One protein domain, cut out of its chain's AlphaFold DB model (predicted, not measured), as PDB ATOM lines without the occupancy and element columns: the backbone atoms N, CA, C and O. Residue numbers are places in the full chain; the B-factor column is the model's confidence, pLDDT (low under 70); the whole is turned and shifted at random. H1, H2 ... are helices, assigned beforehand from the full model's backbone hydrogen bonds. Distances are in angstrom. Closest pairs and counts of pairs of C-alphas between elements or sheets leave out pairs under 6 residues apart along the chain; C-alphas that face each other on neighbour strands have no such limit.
ATOM      1  N   TYR A 219     262.229 334.491 170.181       91.38
ATOM      2  CA  TYR A 219     262.993 333.391 170.745       91.38
ATOM      3  C   TYR A 219     263.461 333.797 172.133       91.38
ATOM      4  O   TYR A 219     264.170 334.789 172.280       91.38
ATOM      5  N   ASP A 220     263.043 333.035 173.136       90.62
ATOM      6  CA  ASP A 220     263.553 333.176 174.492       90.62
ATOM      7  C   ASP A 220     264.889 332.432 174.588       90.62
ATOM      8  O   ASP A 220     264.933 331.199 174.580       90.62
ATOM      9  N   VAL A 221     265.987 333.189 174.590       89.69
ATOM     10  CA  VAL A 221     267.343 332.652 174.714       89.69
ATOM     11  C   VAL A 221     267.825 332.919 176.128       89.69
ATOM     12  O   VAL A 221     268.274 334.013 176.464       89.69
ATOM     13  N   THR A 222     267.757 331.894 176.969       81.94
ATOM     14  CA  THR A 222     268.230 331.990 178.348       81.94
ATOM     15  C   THR A 222     269.752 332.143 178.367       81.94
ATOM     16  O   THR A 222     270.487 331.175 178.157       81.94
ATOM     17  N   GLY A 223     270.224 333.363 178.614       69.56
ATOM     18  CA  GLY A 223     271.638 333.686 178.786       69.56
ATOM     19  C   GLY A 223     271.955 334.136 180.208       69.56
ATOM     20  O   GLY A 223     271.103 334.636 180.939       69.56
ATOM     21  N   THR A 224     273.212 333.969 180.606       61.22
ATOM     22  CA  THR A 224     273.751 334.565 181.833       61.22
ATOM     23  C   THR A 224     274.340 335.927 181.493       61.22
ATOM     24  O   THR A 224     275.557 336.069 181.413       61.22
ATOM     25  N   SER A 225     273.501 336.933 181.261       57.53
ATOM     26  CA  SER A 225     273.978 338.317 181.291       57.53
ATOM     27  C   SER A 225     274.371 338.623 182.737       57.53
ATOM     28  O   SER A 225     273.506 338.670 183.617       57.53
ATOM     29  N   GLY A 226     275.671 338.755 183.025       55.16
ATOM     30  CA  GLY A 226     276.123 339.225 184.334       55.16
ATOM     31  C   GLY A 226     275.455 340.567 184.640       55.16
ATOM     32  O   GLY A 226     275.236 341.350 183.725       55.16
ATOM     33  N   ASN A 227     275.120 340.841 185.906       55.25
ATOM     34  CA  ASN A 227     274.240 341.948 186.335       55.25
ATOM     35  C   ASN A 227     274.585 343.372 185.817       55.25
ATOM     36  O   ASN A 227     273.806 344.285 186.068       55.25
ATOM     37  N   ASN A 228     275.702 343.580 185.106       57.19
ATOM     38  CA  ASN A 228     276.116 344.846 184.488       57.19
ATOM     39  C   ASN A 228     276.576 344.726 183.013       57.19
ATOM     40  O   ASN A 228     277.064 345.707 182.452       57.19
ATOM     41  N   GLU A 229     276.465 343.560 182.376       61.16
ATOM     42  CA  GLU A 229     276.916 343.340 180.998       61.16
ATOM     43  C   GLU A 229     275.722 343.369 180.037       61.16
ATOM     44  O   GLU A 229     274.839 342.519 180.087       61.16
ATOM     45  N   GLN A 230     275.694 344.367 179.148       69.06
ATOM     46  CA  GLN A 230     274.651 344.551 178.123       69.06
ATOM     47  C   GLN A 230     274.827 343.632 176.898       69.06
ATOM     48  O   GLN A 230     274.309 343.925 175.823       69.06
ATOM     49  N   HIS A 231     275.591 342.549 177.037       75.44
ATOM     50  CA  HIS A 231     275.870 341.603 175.965       75.44
ATOM     51  C   HIS A 231     275.594 340.174 176.439       75.44
ATOM     52  O   HIS A 231     275.751 339.851 177.617       75.44
ATOM     53  N   ASN A 232     275.158 339.328 175.515       86.12
ATOM     54  CA  ASN A 232     274.712 337.970 175.784       86.12
ATOM     55  C   ASN A 232     275.363 337.016 174.762       86.12
ATOM     56  O   ASN A 232     274.928 336.959 173.604       86.12
ATOM     57  N   PRO A 233     276.404 336.264 175.170       88.06
ATOM     58  CA  PRO A 233     277.104 335.320 174.297       88.06
ATOM     59  C   PRO A 233     276.189 334.222 173.745       88.06
ATOM     60  O   PRO A 233     276.332 333.815 172.593       88.06
ATOM     61  N   GLN A 234     275.229 333.753 174.546       90.56
ATOM     62  CA  GLN A 234     274.268 332.731 174.143       90.56
ATOM     63  C   GLN A 234     273.333 333.259 173.048       90.56
ATOM     64  O   GLN A 234     273.091 332.562 172.064       90.56
ATOM     65  N   GLU A 235     272.867 334.506 173.164       92.19
ATOM     66  CA  GLU A 235     272.134 335.170 172.077       92.19
ATOM     67  C   GLU A 235     272.999 335.335 170.830       92.19
ATOM     68  O   GLU A 235     272.506 335.135 169.724       92.19
ATOM     69  N   ALA A 236     274.284 335.671 170.977       92.12
ATOM     70  CA  ALA A 236     275.171 335.843 169.831       92.12
ATOM     71  C   ALA A 236     275.340 334.540 169.029       92.12
ATOM     72  O   ALA A 236     275.237 334.558 167.801       92.12
ATOM     73  N   LEU A 237     275.534 333.412 169.722       92.81
ATOM     74  CA  LEU A 237     275.581 332.082 169.109       92.81
ATOM     75  C   LEU A 237     274.245 331.722 168.452       92.81
ATOM     76  O   LEU A 237     274.221 331.317 167.292       92.81
ATOM     77  N   PHE A 238     273.131 331.944 169.152       93.44
ATOM     78  CA  PHE A 238     271.800 331.670 168.620       93.44
ATOM     79  C   PHE A 238     271.503 332.480 167.348       93.44
ATOM     80  O   PHE A 238     271.029 331.935 166.352       93.44
ATOM     81  N   VAL A 239     271.826 333.777 167.340       94.38
ATOM     82  CA  VAL A 239     271.677 334.641 166.160       94.38
ATOM     83  C   VAL A 239     272.540 334.132 165.005       94.38
ATOM     84  O   VAL A 239     272.058 334.075 163.874       94.38
ATOM     85  N   ALA A 240     273.784 333.718 165.269       93.94
ATOM     86  CA  ALA A 240     274.646 333.127 164.248       93.94
ATOM     87  C   ALA A 240     274.034 331.841 163.658       93.94
ATOM     88  O   ALA A 240     274.022 331.676 162.436       93.94
ATOM     89  N   ASP A 241     273.452 330.975 164.487       93.19
ATOM     90  CA  ASP A 241     272.783 329.749 164.038       93.19
ATOM     91  C   ASP A 241     271.528 330.028 163.205       93.19
ATOM     92  O   ASP A 241     271.311 329.377 162.181       93.19
ATOM     93  N   ILE A 242     270.739 331.043 163.566       92.88
ATOM     94  CA  ILE A 242     269.597 331.487 162.756       92.88
ATOM     95  C   ILE A 242     270.069 332.017 161.397       92.88
ATOM     96  O   ILE A 242     269.491 331.662 160.371       92.88
ATOM     97  N   ILE A 243     271.136 332.819 161.349       93.38
ATOM     98  CA  ILE A 243     271.693 333.319 160.081       93.38
ATOM     99  C   ILE A 243     272.147 332.150 159.203       93.38
ATOM    100  O   ILE A 243     271.802 332.101 158.021       93.38
ATOM    101  N   ARG A 244     272.860 331.173 159.777       91.69
ATOM    102  CA  ARG A 244     273.274 329.953 159.067       91.69
ATOM    103  C   ARG A 244     272.079 329.159 158.551       91.69
ATOM    104  O   ARG A 244     272.110 328.700 157.413       91.69
ATOM    105  N   LEU A 245     271.025 329.022 159.356       92.25
ATOM    106  CA  LEU A 245     269.786 328.357 158.958       92.25
ATOM    107  C   LEU A 245     269.118 329.067 157.773       92.25
ATOM    108  O   LEU A 245     268.688 328.408 156.829       92.25
ATOM    109  N   LEU A 246     269.050 330.400 157.786       92.81
ATOM    110  CA  LEU A 246     268.508 331.172 156.665       92.81
ATOM    111  C   LEU A 246     269.357 330.970 155.401       92.81
ATOM    112  O   LEU A 246     268.823 330.702 154.324       92.81
ATOM    113  N   MET A 247     270.683 331.034 155.536       92.38
ATOM    114  CA  MET A 247     271.608 330.837 154.418       92.38
ATOM    115  C   MET A 247     271.548 329.415 153.846       92.38
ATOM    116  O   MET A 247     271.580 329.257 152.625       92.38
ATOM    117  N   SER A 248     271.393 328.383 154.684       92.56
ATOM    118  CA  SER A 248     271.249 326.991 154.229       92.56
ATOM    119  C   SER A 248     269.952 326.747 153.449       92.56
ATOM    120  O   SER A 248     269.899 325.842 152.618       92.56
ATOM    121  N   HIS A 249     268.943 327.602 153.640       93.00
ATOM    122  CA  HIS A 249     267.700 327.628 152.863       93.00
ATOM    123  C   HIS A 249     267.751 328.596 151.666       93.00
ATOM    124  O   HIS A 249     266.722 328.884 151.055       93.00
ATOM    125  N   GLY A 250     268.941 329.083 151.296       90.94
ATOM    126  CA  GLY A 250     269.160 329.883 150.091       90.94
ATOM    127  C   GLY A 250     268.925 331.385 150.255       90.94
ATOM    128  O   GLY A 250     268.937 332.104 149.255       90.94
ATOM    129  N   VAL A 251     268.739 331.886 151.481       91.81
ATOM    130  CA  VAL A 251     268.644 333.329 151.741       91.81
ATOM    131  C   VAL A 251     270.038 333.951 151.601       91.81
ATOM    132  O   VAL A 251     270.951 333.577 152.340       91.81
ATOM    133  N   PRO A 252     270.248 334.921 150.691       90.75
ATOM    134  CA  PRO A 252     271.541 335.580 150.565       90.75
ATOM    135  C   PRO A 252     271.895 336.311 151.861       90.75
ATOM    136  O   PRO A 252     271.099 337.115 152.347       90.75
ATOM    137  N   GLY A 253     273.109 336.119 152.381       86.50
ATOM    138  CA  GLY A 253     273.571 336.833 153.581       86.50
ATOM    139  C   GLY A 253     273.470 338.361 153.454       86.50
ATOM    140  O   GLY A 253     273.169 339.045 154.421       86.50
ATOM    141  N   THR A 254     273.589 338.903 152.234       88.12
ATOM    142  CA  THR A 254     273.395 340.336 151.934       88.12
ATOM    143  C   THR A 254     271.967 340.846 152.144       88.12
ATOM    144  O   THR A 254     271.743 342.051 152.089       88.12
ATOM    145  N   SER A 255     270.992 339.953 152.320       90.00
ATOM    146  CA  SER A 255     269.594 340.296 152.602       90.00
ATOM    147  C   SER A 255     269.230 340.191 154.087       90.00
ATOM    148  O   SER A 255     268.115 340.543 154.462       90.00
ATOM    149  N   VAL A 256     270.167 339.741 154.930       92.00
ATOM    150  CA  VAL A 256     269.977 339.599 156.375       92.00
ATOM    151  C   VAL A 256     270.632 340.778 157.087       92.00
ATOM    152  O   VAL A 256     271.783 341.120 156.826       92.00
ATOM    153  N   VAL A 257     269.894 341.402 158.003       92.88
ATOM    154  CA  VAL A 257     270.383 342.511 158.827       92.88
ATOM    155  C   VAL A 257     270.147 342.162 160.289       92.88
ATOM    156  O   VAL A 257     269.024 341.853 160.679       92.88
ATOM    157  N   VAL A 258     271.206 342.239 161.094       93.00
ATOM    158  CA  VAL A 258     271.143 342.098 162.553       93.00
ATOM    159  C   VAL A 258     271.210 343.487 163.172       93.00
ATOM    160  O   VAL A 258     272.108 344.265 162.852       93.00
ATOM    161  N   ILE A 259     270.263 343.793 164.056       92.75
ATOM    162  CA  ILE A 259     270.197 345.061 164.783       92.75
ATOM    163  C   ILE A 259     270.336 344.750 166.271       92.75
ATOM    164  O   ILE A 259     269.627 343.899 166.797       92.75
ATOM    165  N   THR A 260     271.249 345.445 166.941       91.06
ATOM    166  CA  THR A 260     271.441 345.392 168.393       91.06
ATOM    167  C   THR A 260     271.781 346.791 168.901       91.06
ATOM    168  O   THR A 260     272.272 347.630 168.143       91.06
ATOM    169  N   THR A 261     271.487 347.059 170.170       86.56
ATOM    170  CA  THR A 261     271.741 348.349 170.822       86.56
ATOM    171  C   THR A 261     273.187 348.515 171.286       86.56
ATOM    172  O   THR A 261     273.594 349.640 171.564       86.56
ATOM    173  N   ASP A 262     273.968 347.430 171.358       85.88
ATOM    174  CA  ASP A 262     275.332 347.439 171.896       85.88
ATOM    175  C   ASP A 262     276.393 347.003 170.867       85.88
ATOM    176  O   ASP A 262     276.254 346.001 170.162       85.88
ATOM    177  N   GLN A 263     277.502 347.749 170.801       87.31
ATOM    178  CA  GLN A 263     278.598 347.465 169.866       87.31
ATOM    179  C   GLN A 263     279.394 346.208 170.238       87.31
ATOM    180  O   GLN A 263     280.004 345.591 169.362       87.31
ATOM    181  N   THR A 264     279.427 345.830 171.515       88.69
ATOM    182  CA  THR A 264     280.099 344.605 171.963       88.69
ATOM    183  C   THR A 264     279.321 343.386 171.482       88.69
ATOM    184  O   THR A 264     279.931 342.471 170.928       88.69
ATOM    185  N   GLN A 265     277.988 343.424 171.560       90.50
ATOM    186  CA  GLN A 265     277.123 342.380 171.004       90.50
ATOM    187  C   GLN A 265     277.328 342.206 169.491       90.50
ATOM    188  O   GLN A 265     277.403 341.077 169.008       90.50
ATOM    189  N   VAL A 266     277.508 343.301 168.734       91.00
ATOM    190  CA  VAL A 266     277.848 343.218 167.297       91.00
ATOM    191  C   VAL A 266     279.121 342.401 167.081       91.00
ATOM    192  O   VAL A 266     279.143 341.510 166.231       91.00
ATOM    193  N   LYS A 267     280.180 342.678 167.853       90.50
ATOM    194  CA  LYS A 267     281.454 341.954 167.737       90.50
ATOM    195  C   LYS A 267     281.301 340.482 168.100       90.50
ATOM    196  O   LYS A 267     281.874 339.643 167.420       90.50
ATOM    197  N   GLN A 268     280.513 340.160 169.125       90.12
ATOM    198  CA  GLN A 268     280.269 338.771 169.516       90.12
ATOM    199  C   GLN A 268     279.529 337.987 168.435       90.12
ATOM    200  O   GLN A 268     279.947 336.880 168.114       90.12
ATOM    201  N   VAL A 269     278.495 338.567 167.818       91.56
ATOM    202  CA  VAL A 269     277.805 337.933 166.682       91.56
ATOM    203  C   VAL A 269     278.772 337.731 165.510       91.56
ATOM    204  O   VAL A 269     278.771 336.675 164.888       91.56
ATOM    205  N   GLN A 270     279.636 338.711 165.221       91.88
ATOM    206  CA  GLN A 270     280.649 338.589 164.165       91.88
ATOM    207  C   GLN A 270     281.659 337.472 164.447       91.88
ATOM    208  O   GLN A 270     281.933 336.677 163.550       91.88
ATOM    209  N   SER A 271     282.179 337.380 165.673       91.12
ATOM    210  CA  SER A 271     283.074 336.291 166.077       91.12
ATOM    211  C   SER A 271     282.371 334.938 166.003       91.12
ATOM    212  O   SER A 271     282.899 334.006 165.407       91.12
ATOM    213  N   ALA A 272     281.141 334.850 166.519       91.06
ATOM    214  CA  ALA A 272     280.341 333.632 166.491       91.06
ATOM    215  C   ALA A 272     280.086 333.135 165.064       91.06
ATOM    216  O   ALA A 272     280.043 331.928 164.848       91.06
ATOM    217  N   LEU A 273     279.939 334.036 164.085       89.56
ATOM    218  CA  LEU A 273     279.816 333.681 162.670       89.56
ATOM    219  C   LEU A 273     281.120 333.110 162.086       89.56
ATOM    220  O   LEU A 273     281.038 332.209 161.256       89.56
ATOM    221  N   GLN A 274     282.285 333.595 162.531       84.75
ATOM    222  CA  GLN A 274     283.613 333.184 162.045       84.75
ATOM    223  C   GLN A 274     284.128 331.871 162.656       84.75
ATOM    224  O   GLN A 274     284.910 331.178 162.019       84.75
ATOM    225  N   GLU A 275     283.714 331.516 163.874       65.06
ATOM    226  CA  GLU A 275     284.246 330.357 164.617       65.06
ATOM    227  C   GLU A 275     283.876 328.973 164.035       65.06
ATOM    228  O   GLU A 275     284.301 327.954 164.577       65.06
ATOM    229  N   ILE A 276     283.109 328.903 162.939       52.84
ATOM    230  CA  ILE A 276     282.640 327.643 162.330       52.84
ATOM    231  C   ILE A 276     282.763 327.681 160.789       52.84
ATOM    232  O   ILE A 276     281.854 327.250 160.078       52.84
ATOM    233  N   GLU A 277     283.865 328.238 160.271       43.44
ATOM    234  CA  GLU A 277     284.354 327.956 158.902       43.44
ATOM    235  C   GLU A 277     285.380 326.814 158.896       43.44
ATOM    236  O   GLU A 277     286.289 326.815 159.762       43.44
TER     237      GLU A 277
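This is residues 219 to 277 of the 277 residues of an uncharacterized protein of Ciona savignyi (UniProt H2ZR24). Two helices cross at a steep angle, the longer H1 and the shorter H2, which packs on residues 233 to 240 of H1. Before H1, residues 219 to 232 make a wide loop past its first end; after it, residues 249 to 262 run back along its length to H2. The printed part has 59 residues, 28 of them, under half, in two named helices, H1 then H2, with no named strand: all helix. It is elongated, 39 by 21 by 20 A, and only just compact, close to loose, with a radius of gyration of the C-alphas of 11.9 A.

H1, residues 233 to 248, touches H2, residues 263 to 274, with its residues 233 to 240 alone. The closest C-alphas of the two, those of Ala 236 and Val 269, are 4.6 A apart. They run the same way at a steep tilt of 49 degrees. In H1 and H2 every O i to N i+4 pair is within hydrogen-bond range.

H1 begins at C-alpha 233 (277.104, 335.320, 174.297) and measures 22.5 A. H2 measures 17.0 A and ends at C-alpha 274 (283.613, 333.184, 162.045).

The C-alphas farthest apart, of Asn 227 and Gly 250, are 38.5 A apart. The link from H1 to H2 is long, and the printed part has no cut. pLDDT is under 70 at residues 223 to 230 and 275 to 277.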